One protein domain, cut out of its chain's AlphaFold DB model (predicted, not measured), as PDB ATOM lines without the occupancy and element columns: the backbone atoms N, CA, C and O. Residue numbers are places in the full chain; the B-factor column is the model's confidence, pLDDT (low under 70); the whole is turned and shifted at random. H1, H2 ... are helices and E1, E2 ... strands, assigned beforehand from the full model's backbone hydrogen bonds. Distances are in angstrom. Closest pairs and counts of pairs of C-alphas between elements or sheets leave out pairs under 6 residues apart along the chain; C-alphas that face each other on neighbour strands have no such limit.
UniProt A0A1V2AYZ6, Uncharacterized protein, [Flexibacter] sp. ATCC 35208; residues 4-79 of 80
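Overview. This is residues 4 to 79 of the 80 residues of an uncharacterized protein of [Flexibacter] sp. ATCC 35208 (UniProt A0A1V2AYZ6). A small core, in which helix H2 packs on a two-strand ribbon of E1 and E4, has helix H1 beside H2 at one end and the hairpin of E2 and E3 at the other. Residues 13 to 34, a long stretch with no named element, run between H1 and H2, and residues 21 to 22 in it pair with E1; residues 67 to 72 stick out as a free loop. The printed part has 76 residues, with two named helices and four named strands in the order H1, H2, E1, E2, E3, E4. The class is mixed, helices and strands, though under half of the residues are in named elements, and both two-strand sheets, E1 - E4 and E2 - E3, are antiparallel. The whole is compact, with a radius of gyration of the C-alphas of 13.1 A and spans of 36 by 29 by 18 A.

Arrangement. H1, residues 4 to 12, and H2, residues 35 to 43, only just touch, with 3 pairs of C-alphas within 8 A. Their closest C-alphas are those of Tyr 7 and Ser 43, 7.2 A apart. They run the same way at a steep tilt of 44 degrees. In H1 and H2 every O i to N i+4 pair is within hydrogen-bond range. The closest C-alphas of H2 and E1, residues 47 to 50, are those of Ser 40 and Val 47, 5.4 A apart. Those of H2 and E4, residues 75 to 78, are Gln 37 and Phe 78, 5.7 A apart. E1 and E4 are antiparallel, at 153 degrees between their directions, with N 49 and O 76 at 2.9 A and N 76 and O 49 at 2.8 A, within hydrogen-bond range. Residues 21 to 22 pair with residues 47 to 48 of E1, parallel. E2, residues 54 to 56, and E3, residues 62 to 64, form a hairpin, antiparallel at 152 degrees, with N 55 and O 63 at 2.8 A, within hydrogen-bond range. E1 and E2 meet only through their link, and H1 and E3 are apart.

Along the chain. H1 begins at C-alpha 4 (127.604, 145.413, 82.429) and is 12.3 A long; H2 is 11.8 A long. E1 is 10.1 A long and begins at C-alpha 47 (140.106, 143.294, 90.186). E2 and E3 are 6.9 A and 7.1 A long. E4 is 9.8 A long and ends at C-alpha 78 (143.857, 144.215, 86.886).

Size, cuts and confidence. The two C-alphas farthest apart are those of Ala 12 and Pro 68, at 38.4 A. The printed part has no cut. The link from H1 to H2, 22 residues, is long. Residues 65 to 73 of the model have pLDDT under 70; the mean of the printed part is 85.6.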
ATOM      1  N   GLU A   4     128.508 144.284  82.228       96.69
ATOM      2  CA  GLU A   4     127.604 145.413  82.429       96.69
ATOM      3  C   GLU A   4     126.435 145.032  83.343       96.69
ATOM      4  O   GLU A   4     126.111 145.774  84.272       96.69
ATOM      5  N   GLU A   5     125.849 143.848  83.134       97.38
ATOM      6  CA  GLU A   5     124.811 143.294  84.008       97.38
ATOM      7  C   GLU A   5     125.345 143.058  85.426       97.38
ATOM      8  O   GLU A   5     124.706 143.451  86.404       97.38
ATOM      9  N   LEU A   6     126.540 142.461  85.544       95.62
ATOM     10  CA  LEU A   6     127.188 142.237  86.834       95.62
ATOM     11  C   LEU A   6     127.454 143.563  87.555       95.62
ATOM     12  O   LEU A   6     127.122 143.692  88.730       95.62
ATOM     13  N   TYR A   7     128.025 144.549  86.861       96.75
ATOM     14  CA  TYR A   7     128.356 145.841  87.453       96.75
ATOM     15  C   TYR A   7     127.105 146.610  87.892       96.75
ATOM     16  O   TYR A   7     127.067 147.146  88.998       96.75
ATOM     17  N   SER A   8     126.050 146.591  87.075       97.69
ATOM     18  CA  SER A   8     124.762 147.205  87.425       97.69
ATOM     19  C   SER A   8     124.162 146.564  88.675       97.69
ATOM     20  O   SER A   8     123.707 147.268  89.575       97.69
ATOM     21  N   LYS A   9     124.225 145.229  88.779       97.44
ATOM     22  CA  LYS A   9     123.788 144.511  89.978       97.44
ATOM     23  C   LYS A   9     124.636 144.863  91.200       97.44
ATOM     24  O   LYS A   9     124.083 145.083  92.270       97.44
ATOM     25  N   MET A  10     125.956 144.954  91.049       96.62
ATOM     26  CA  MET A  10     126.849 145.352  92.139       96.62
ATOM     27  C   MET A  10     126.482 146.734  92.689       96.62
ATOM     28  O   MET A  10     126.384 146.885  93.905       96.62
ATOM     29  N   LEU A  11     126.246 147.724  91.820       97.69
ATOM     30  CA  LEU A  11     125.821 149.066  92.235       97.69
ATOM     31  C   LEU A  11     124.482 149.033  92.986       97.69
ATOM     32  O   LEU A  11     124.356 149.671  94.029       97.69
ATOM     33  N   ALA A  12     123.511 148.258  92.494       98.19
ATOM     34  CA  ALA A  12     122.221 148.077  93.163       98.19
ATOM     35  C   ALA A  12     122.358 147.417  94.551       98.19
ATOM     36  O   ALA A  12     121.631 147.775  95.473       98.19
ATOM     37  N   ASP A  13     123.327 146.512  94.712       97.75
ATOM     38  CA  ASP A  13     123.645 145.837  95.976       97.75
ATOM     39  C   ASP A  13     124.563 146.692  96.896       97.75
ATOM     40  O   ASP A  13     125.027 146.215  97.933       97.75
ATOM     41  N   GLY A  14     124.830 147.961  96.547       97.56
ATOM     42  CA  GLY A  14     125.565 148.916  97.388       97.56
ATOM     43  C   GLY A  14     127.084 148.940  97.187       97.56
ATOM     44  O   GLY A  14     127.808 149.499  98.014       97.56
ATOM     45  N   TYR A  15     127.594 148.350  96.106       96.75
ATOM     46  CA  TYR A  15     129.009 148.454  95.750       96.75
ATOM     47  C   TYR A  15     129.422 149.913  95.514       96.75
ATOM     48  O   TYR A  15     128.784 150.641  94.755       96.75
ATOM     49  N   GLN A  16     130.547 150.313  96.106       97.31
ATOM     50  CA  GLN A  16     131.148 151.627  95.888       97.31
ATOM     51  C   GLN A  16     132.246 151.536  94.812       97.31
ATOM     52  O   GLN A  16     133.191 150.758  94.995       97.31
ATOM     53  N   PRO A  17     132.176 152.319  93.715       96.69
ATOM     54  CA  PRO A  17     133.250 152.403  92.722       96.69
ATOM     55  C   PRO A  17     134.624 152.647  93.362       96.69
ATOM     56  O   PRO A  17     134.743 153.358  94.355       96.69
ATOM     57  N   GLY A  18     135.664 152.020  92.816       95.75
ATOM     58  CA  GLY A  18     137.013 152.007  93.390       95.75
ATOM     59  C   GLY A  18     137.271 150.899  94.416       95.75
ATOM     60  O   GLY A  18     138.430 150.566  94.675       95.75
ATOM     61  N   THR A  19     136.227 150.270  94.968       96.94
ATOM     62  CA  THR A  19     136.384 149.161  95.922       96.94
ATOM     63  C   THR A  19     137.081 147.965  95.266       96.94
ATOM     64  O   THR A  19     136.865 147.631  94.106       96.94
ATOM     65  N   ARG A  20     137.954 147.278  96.008       96.75
ATOM     66  CA  ARG A  20     138.645 146.093  95.485       96.75
ATOM     67  C   ARG A  20     137.662 144.941  95.265       96.75
ATOM     68  O   ARG A  20     136.939 144.556  96.178       96.75
ATOM     69  N   ILE A  21     137.731 144.315  94.092       96.12
ATOM     70  CA  ILE A  21     136.916 143.158  93.714       96.12
ATOM     71  C   ILE A  21     137.796 141.907  93.668       96.12
ATOM     72  O   ILE A  21     138.882 141.904  93.084       96.12
ATOM     73  N   ARG A  22     137.312 140.805  94.248       92.94
ATOM     74  CA  ARG A  22     137.907 139.473  94.086       92.94
ATOM     75  C   ARG A  22     136.908 138.564  93.387       92.94
ATOM     76  O   ARG A  22     135.901 138.184  93.975       92.94
ATOM     77  N   LEU A  23     137.203 138.193  92.147       91.25
ATOM     78  CA  LEU A  23     136.409 137.204  91.432       91.25
ATOM     79  C   LEU A  23     136.752 135.808  91.946       91.25
ATOM     80  O   LEU A  23     137.919 135.468  92.137       91.25
ATOM     81  N   MET A  24     135.721 134.993  92.139       86.88
ATOM     82  CA  MET A  24     135.865 133.585  92.519       86.88
ATOM     83  C   MET A  24     135.516 132.629  91.365       86.88
ATOM     84  O   MET A  24     135.414 131.424  91.561       86.88
ATOM     85  N   SER A  25     135.363 133.167  90.151       86.56
ATOM     86  CA  SER A  25     134.997 132.413  88.952       86.56
ATOM     87  C   SER A  25     136.226 131.868  88.221       86.56
ATOM     88  O   SER A  25     137.212 132.589  88.020       86.56
ATOM     89  N   CYS A  26     136.155 130.600  87.810       88.62
ATOM     90  CA  CYS A  26     137.182 129.904  87.039       88.62
ATOM     91  C   CYS A  26     137.609 130.711  85.806       88.62
ATOM     92  O   CYS A  26     136.762 131.239  85.091       88.62
ATOM     93  N   TRP A  27     138.917 130.772  85.539       89.38
ATOM     94  CA  TRP A  27     139.501 131.389  84.331       89.38
ATOM     95  C   TRP A  27     139.160 132.871  84.077       89.38
ATOM     96  O   TRP A  27     139.503 133.419  83.029       89.38
ATOM     97  N   SER A  28     138.512 133.560  85.018       91.94
ATOM     98  CA  SER A  28     138.051 134.941  84.814       91.94
ATOM     99  C   SER A  28     139.183 135.954  84.593       91.94
ATOM    100  O   SER A  28     138.949 137.009  84.009       91.94
ATOM    101  N   GLY A  29     140.410 135.634  85.013       90.81
ATOM    102  CA  GLY A  29     141.612 136.448  84.823       90.81
ATOM    103  C   GLY A  29     142.552 135.966  83.719       90.81
ATOM    104  O   GLY A  29     143.660 136.486  83.611       90.81
ATOM    105  N   SER A  30     142.169 134.961  82.931       87.62
ATOM    106  CA  SER A  30     143.085 134.291  81.996       87.62
ATOM    107  C   SER A  30     143.353 135.065  80.704       87.62
ATOM    108  O   SER A  30     144.351 134.791  80.045       87.62
ATOM    109  N   LEU A  31     142.497 136.026  80.349       85.88
ATOM    110  CA  LEU A  31     142.586 136.793  79.105       85.88
ATOM    111  C   LEU A  31     142.817 138.283  79.386       85.88
ATOM    112  O   LEU A  31     142.080 138.887  80.168       85.88
ATOM    113  N   GLU A  32     143.801 138.881  78.706       85.31
ATOM    114  CA  GLU A  32     143.848 140.340  78.529       85.31
ATOM    115  C   GLU A  32     142.641 140.785  77.689       85.31
ATOM    116  O   GLU A  32     142.231 140.094  76.758       85.31
ATOM    117  N   GLY A  33     142.031 141.913  78.040       88.31
ATOM    118  CA  GLY A  33     140.789 142.422  77.445       88.31
ATOM    119  C   GLY A  33     139.523 141.654  77.853       88.31
ATOM    120  O   GLY A  33     138.427 141.981  77.385       88.31
ATOM    121  N   GLY A  34     139.661 140.643  78.719       91.88
ATOM    122  CA  GLY A  34     138.570 139.803  79.204       91.88
ATOM    123  C   GLY A  34     137.682 140.476  80.256       91.88
ATOM    124  O   GLY A  34     137.848 141.645  80.608       91.88
ATOM    125  N   ALA A  35     136.736 139.702  80.794       93.00
ATOM    126  CA  ALA A  35     135.721 140.196  81.726       93.00
ATOM    127  C   ALA A  35     136.312 140.874  82.975       93.00
ATOM    128  O   ALA A  35     135.823 141.924  83.379       93.00
ATOM    129  N   ALA A  36     137.382 140.321  83.559       95.19
ATOM    130  CA  ALA A  36     138.021 140.902  84.741       95.19
ATOM    131  C   ALA A  36     138.665 142.272  84.474       95.19
ATOM    132  O   ALA A  36     138.565 143.154  85.323       95.19
ATOM    133  N   GLN A  37     139.278 142.468  83.301       95.75
ATOM    134  CA  GLN A  37     139.849 143.763  82.922       95.75
ATOM    135  C   GLN A  37     138.757 144.784  82.597       95.75
ATOM    136  O   GLN A  37     138.811 145.919  83.053       95.75
ATOM    137  N   ARG A  38     137.720 144.384  81.853       96.25
ATOM    138  CA  ARG A  38     136.579 145.276  81.591       96.25
ATOM    139  C   ARG A  38     135.919 145.720  82.894       96.25
ATOM    140  O   ARG A  38     135.610 146.896  83.055       96.25
ATOM    141  N   LEU A  39     135.776 144.801  83.848       96.62
ATOM    142  CA  LEU A  39     135.240 145.109  85.168       96.62
ATOM    143  C   LEU A  39     136.146 146.068  85.954       96.62
ATOM    144  O   LEU A  39     135.613 146.943  86.632       96.62
ATOM    145  N   SER A  40     137.481 145.958  85.869       97.25
ATOM    146  CA  SER A  40     138.382 146.901  86.559       97.25
ATOM    147  C   SER A  40     138.246 148.313  86.005       97.25
ATOM    148  O   SER A  40     138.136 149.262  86.778       97.25
ATOM    149  N   THR A  41     138.143 148.446  84.682       96.81
ATOM    150  CA  THR A  41     137.912 149.738  84.029       96.81
ATOM    151  C   THR A  41     136.539 150.318  84.384       96.81
ATOM    152  O   THR A  41     136.454 151.478  84.777       96.81
ATOM    153  N   MET A  42     135.457 149.534  84.317       96.62
ATOM    154  CA  MET A  42     134.104 150.032  84.627       96.62
ATOM    155  C   MET A  42     133.939 150.429  86.094       96.62
ATOM    156  O   MET A  42     133.355 151.463  86.403       96.62
ATOM    157  N   SER A  43     134.457 149.602  87.000       96.75
ATOM    158  CA  SER A  43     134.332 149.825  88.438       96.75
ATOM    159  C   SER A  43     135.338 150.829  88.989       96.75
ATOM    160  O   SER A  43     135.246 151.163  90.171       96.75
ATOM    161  N   GLN A  44     136.310 151.260  88.173       96.62
ATOM    162  CA  GLN A  44     137.482 152.039  88.590       96.62
ATOM    163  C   GLN A  44     138.227 151.394  89.776       96.62
ATOM    164  O   GLN A  44     138.909 152.069  90.545       96.62
ATOM    165  N   GLY A  45     138.087 150.074  89.939       95.44
ATOM    166  CA  GLY A  45     138.574 149.305  91.077       95.44
ATOM    167  C   GLY A  45     139.595 148.245  90.680       95.44
ATOM    168  O   GLY A  45     139.648 147.766  89.547       95.44
ATOM    169  N   MET A  46     140.419 147.836  91.645       97.25
ATOM    170  CA  MET A  46     141.336 146.713  91.456       97.25
ATOM    171  C   MET A  46     140.554 145.397  91.404       97.25
ATOM    172  O   MET A  46     139.874 145.052  92.372       97.25
ATOM    173  N   VAL A  47     140.731 144.616  90.337       96.38
ATOM    174  CA  VAL A  47     140.106 143.294  90.186       96.38
ATOM    175  C   VAL A  47     141.159 142.199  90.301       96.38
ATOM    176  O   VAL A  47     142.129 142.162  89.548       96.38
ATOM    177  N   VAL A  48     140.958 141.277  91.240       93.81
ATOM    178  CA  VAL A  48     141.778 140.073  91.409       93.81
ATOM    179  C   VAL A  48     141.000 138.880  90.878       93.81
ATOM    180  O   VAL A  48     139.936 138.563  91.409       93.81
ATOM    181  N   ALA A  49     141.526 138.211  89.855       92.44
ATOM    182  CA  ALA A  49     140.801 137.166  89.143       92.44
ATOM    183  C   ALA A  49     141.643 135.888  88.945       92.44
ATOM    184  O   ALA A  49     142.817 135.978  88.575       92.44
ATOM    185  N   PRO A  50     141.071 134.696  89.184       89.81
ATOM    186  CA  PRO A  50     141.693 133.404  88.910       89.81
ATOM    187  C   PRO A  50     142.102 133.243  87.449       89.81
ATOM    188  O   PRO A  50     141.295 133.474  86.553       89.81
ATOM    189  N   THR A  51     143.316 132.758  87.195       88.81
ATOM    190  CA  THR A  51     143.764 132.406  85.834       88.81
ATOM    191  C   THR A  51     143.507 130.937  85.481       88.81
ATOM    192  O   THR A  51     143.880 130.494  84.395       88.81
ATOM    193  N   ARG A  52     142.895 130.172  86.397       84.00
ATOM    194  CA  ARG A  52     142.726 128.711  86.350       84.00
ATOM    195  C   ARG A  52     141.407 128.258  86.995       84.00
ATOM    196  O   ARG A  52     140.693 129.104  87.550       84.00
ATOM    197  N   PRO A  53     141.045 126.957  86.921       86.25
ATOM    198  CA  PRO A  53     139.862 126.440  87.596       86.25
ATOM    199  C   PRO A  53     139.990 126.615  89.107       86.25
ATOM    200  O   PRO A  53     141.056 126.348  89.664       86.25
ATOM    201  N   MET A  54     138.903 127.034  89.747       81.31
ATOM    202  CA  MET A  54     138.780 127.203  91.191       81.31
ATOM    203  C   MET A  54     137.778 126.201  91.756       81.31
ATOM    204  O   MET A  54     136.735 125.962  91.155       81.31
ATOM    205  N   PHE A  55     138.077 125.665  92.933       80.00
ATOM    206  CA  PHE A  55     137.232 124.736  93.672       80.00
ATOM    207  C   PHE A  55     137.033 125.259  95.083       80.00
ATOM    208  O   PHE A  55     137.987 125.695  95.727       80.00
ATOM    209  N   VAL A  56     135.801 125.184  95.570       77.62
ATOM    210  CA  VAL A  56     135.507 125.314  96.996       77.62
ATOM    211  C   VAL A  56     135.699 123.926  97.598       77.62
ATOM    212  O   VAL A  56     135.082 122.977  97.122       77.62
ATOM    213  N   GLY A  57     136.601 123.786  98.569       75.56
ATOM    214  CA  GLY A  57     136.778 122.513  99.273       75.56
ATOM    215  C   GLY A  57     136.043 122.522 100.607       75.56
ATOM    216  O   GLY A  57     134.856 122.833 100.659       75.56
ATOM    217  N   TYR A  58     136.747 122.204 101.697       79.00
ATOM    218  CA  TYR A  58     136.210 122.322 103.055       79.00
ATOM    219  C   TYR A  58     135.715 123.750 103.351       79.00
ATOM    220  O   TYR A  58     136.226 124.699 102.745       79.00
ATOM    221  N   PRO A  59     134.772 123.935 104.294       77.69
ATOM    222  CA  PRO A  59     134.271 125.256 104.668       77.69
ATOM    223  C   PRO A  59     135.402 126.273 104.882       77.69
ATOM    224  O   PRO A  59     136.324 126.042 105.658       77.69
ATOM    225  N   GLY A  60     135.351 127.387 104.146       72.88
ATOM    226  CA  GLY A  60     136.363 128.449 104.199       72.88
ATOM    227  C   GLY A  60     137.616 128.230 103.339       72.88
ATOM    228  O   GLY A  60     138.495 129.093 103.337       72.88
ATOM    229  N   SER A  61     137.713 127.128 102.588       72.44
ATOM    230  CA  SER A  61     138.885 126.809 101.762       72.44
ATOM    231  C   SER A  61     138.597 126.824 100.258       72.44
ATOM    232  O   SER A  61     137.543 126.392  99.788       72.44
ATOM    233  N   TRP A  62     139.581 127.311  99.496       72.81
ATOM    234  CA  TRP A  62     139.535 127.427  98.039       72.81
ATOM    235  C   TRP A  62     140.828 126.875  97.447       72.81
ATOM    236  O   TRP A  62     141.915 127.184  97.938       72.81
ATOM    237  N   PHE A  63     140.719 126.118  96.362       72.75
ATOM    238  CA  PHE A  63     141.847 125.478  95.687       72.75
ATOM    239  C   PHE A  63     141.817 125.792  94.194       72.75
ATOM    240  O   PHE A  63     140.747 125.987  93.625       72.75
ATOM    241  N   GLN A  64     142.979 125.823  93.541       70.00
ATOM    242  CA  GLN A  64     143.061 125.884  92.081       70.00
ATOM    243  C   GLN A  64     143.750 124.640  91.520       70.00
ATOM    244  O   GLN A  64     144.719 124.155  92.105       70.00
ATOM    245  N   LEU A  65     143.257 124.121  90.388       67.94
ATOM    246  CA  LEU A  65     143.819 122.911  89.776       67.94
ATOM    247  C   LEU A  65     145.244 123.169  89.248       67.94
ATOM    248  O   LEU A  65     145.453 124.080  88.446       67.94
ATOM    249  N   GLY A  66     146.195 122.292  89.597       56.62
ATOM    250  CA  GLY A  66     147.299 121.963  88.689       56.62
ATOM    251  C   GLY A  66     148.733 122.424  88.995       56.62
ATOM    252  O   GLY A  66     149.491 122.461  88.031       56.62
ATOM    253  N   LYS A  67     149.141 122.751  90.239       50.53
ATOM    254  CA  LYS A  67     150.534 122.641  90.786       50.53
ATOM    255  C   LYS A  67     150.675 123.336  92.163       50.53
ATOM    256  O   LYS A  67     149.768 124.083  92.526       50.53
ATOM    257  N   PRO A  68     151.774 123.116  92.931       47.97
ATOM    258  CA  PRO A  68     152.009 123.815  94.193       47.97
ATOM    259  C   PRO A  68     151.977 125.322  93.961       47.97
ATOM    260  O   PRO A  68     152.409 125.794  92.910       47.97
ATOM    261  N   ILE A  69     151.448 126.042  94.944       51.19
ATOM    262  CA  ILE A  69     151.244 127.491  94.974       51.19
ATOM    263  C   ILE A  69     152.522 128.199  94.505       51.19
ATOM    264  O   ILE A  69     153.446 128.416  95.283       51.19
ATOM    265  N   VAL A  70     152.596 128.550  93.216       44.34
ATOM    266  CA  VAL A  70     153.687 129.383  92.709       44.34
ATOM    267  C   VAL A  70     153.361 130.800  93.164       44.34
ATOM    268  O   VAL A  70     152.296 131.318  92.792       44.34
ATOM    269  N   PRO A  71     154.217 131.449  93.967       38.62
ATOM    270  CA  PRO A  71     153.984 132.826  94.359       38.62
ATOM    271  C   PRO A  71     153.961 133.655  93.069       38.62
ATOM    272  O   PRO A  71     154.981 133.754  92.395       38.62
ATOM    273  N   ARG A  72     152.789 134.223  92.730       44.66
ATOM    274  CA  ARG A  72     152.467 135.088  91.561       44.66
ATOM    275  C   ARG A  72     151.781 134.449  90.334       44.66
ATOM    276  O   ARG A  72     151.438 135.193  89.426       44.66
ATOM    277  N   GLY A  73     151.510 133.137  90.286       51.22
ATOM    278  CA  GLY A  73     150.978 132.481  89.064       51.22
ATOM    279  C   GLY A  73     149.460 132.216  88.982       51.22
ATOM    280  O   GLY A  73     148.980 131.722  87.965       51.22
ATOM    281  N   VAL A  74     148.711 132.478  90.056       75.00
ATOM    282  CA  VAL A  74     147.399 131.837  90.330       75.00
ATOM    283  C   VAL A  74     146.220 132.821  90.219       75.00
ATOM    284  O   VAL A  74     145.086 132.464  89.894       75.00
ATOM    285  N   PHE A  75     146.498 134.101  90.455       83.56
ATOM    286  CA  PHE A  75     145.556 135.196  90.280       83.56
ATOM    287  C   PHE A  75     146.236 136.300  89.497       83.56
ATOM    288  O   PHE A  75     147.393 136.637  89.761       83.56
ATOM    289  N   LYS A  76     145.492 136.889  88.573       90.00
ATOM    290  CA  LYS A  76     145.890 138.100  87.885       90.00
ATOM    291  C   LYS A  76     145.233 139.302  88.539       90.00
ATOM    292  O   LYS A  76     144.092 139.220  88.995       90.00
ATOM    293  N   ILE A  77     145.978 140.396  88.610       93.06
ATOM    294  CA  ILE A  77     145.512 141.663  89.160       93.06
ATOM    295  C   ILE A  77     145.367 142.633  87.999       93.06
ATOM    296  O   ILE A  77     146.346 142.922  87.315       93.06
ATOM    297  N   PHE A  78     144.157 143.140  87.816       94.12
ATOM    298  CA  PHE A  78     143.857 144.215  86.886       94.12
ATOM    299  C   PHE A  78     143.688 145.506  87.679       94.12
ATOM    300  O   PHE A  78     143.023 145.532  88.720       94.12
ATOM    301  N   LYS A  79     144.352 146.557  87.207       92.81
ATOM    302  CA  LYS A  79     144.187 147.921  87.704       92.81
ATOM    303  C   LYS A  79     143.258 148.679  86.736       92.81
ATOM    304  O   LYS A  79     143.102 148.201  85.610       92.81
TER     305      LYS A  79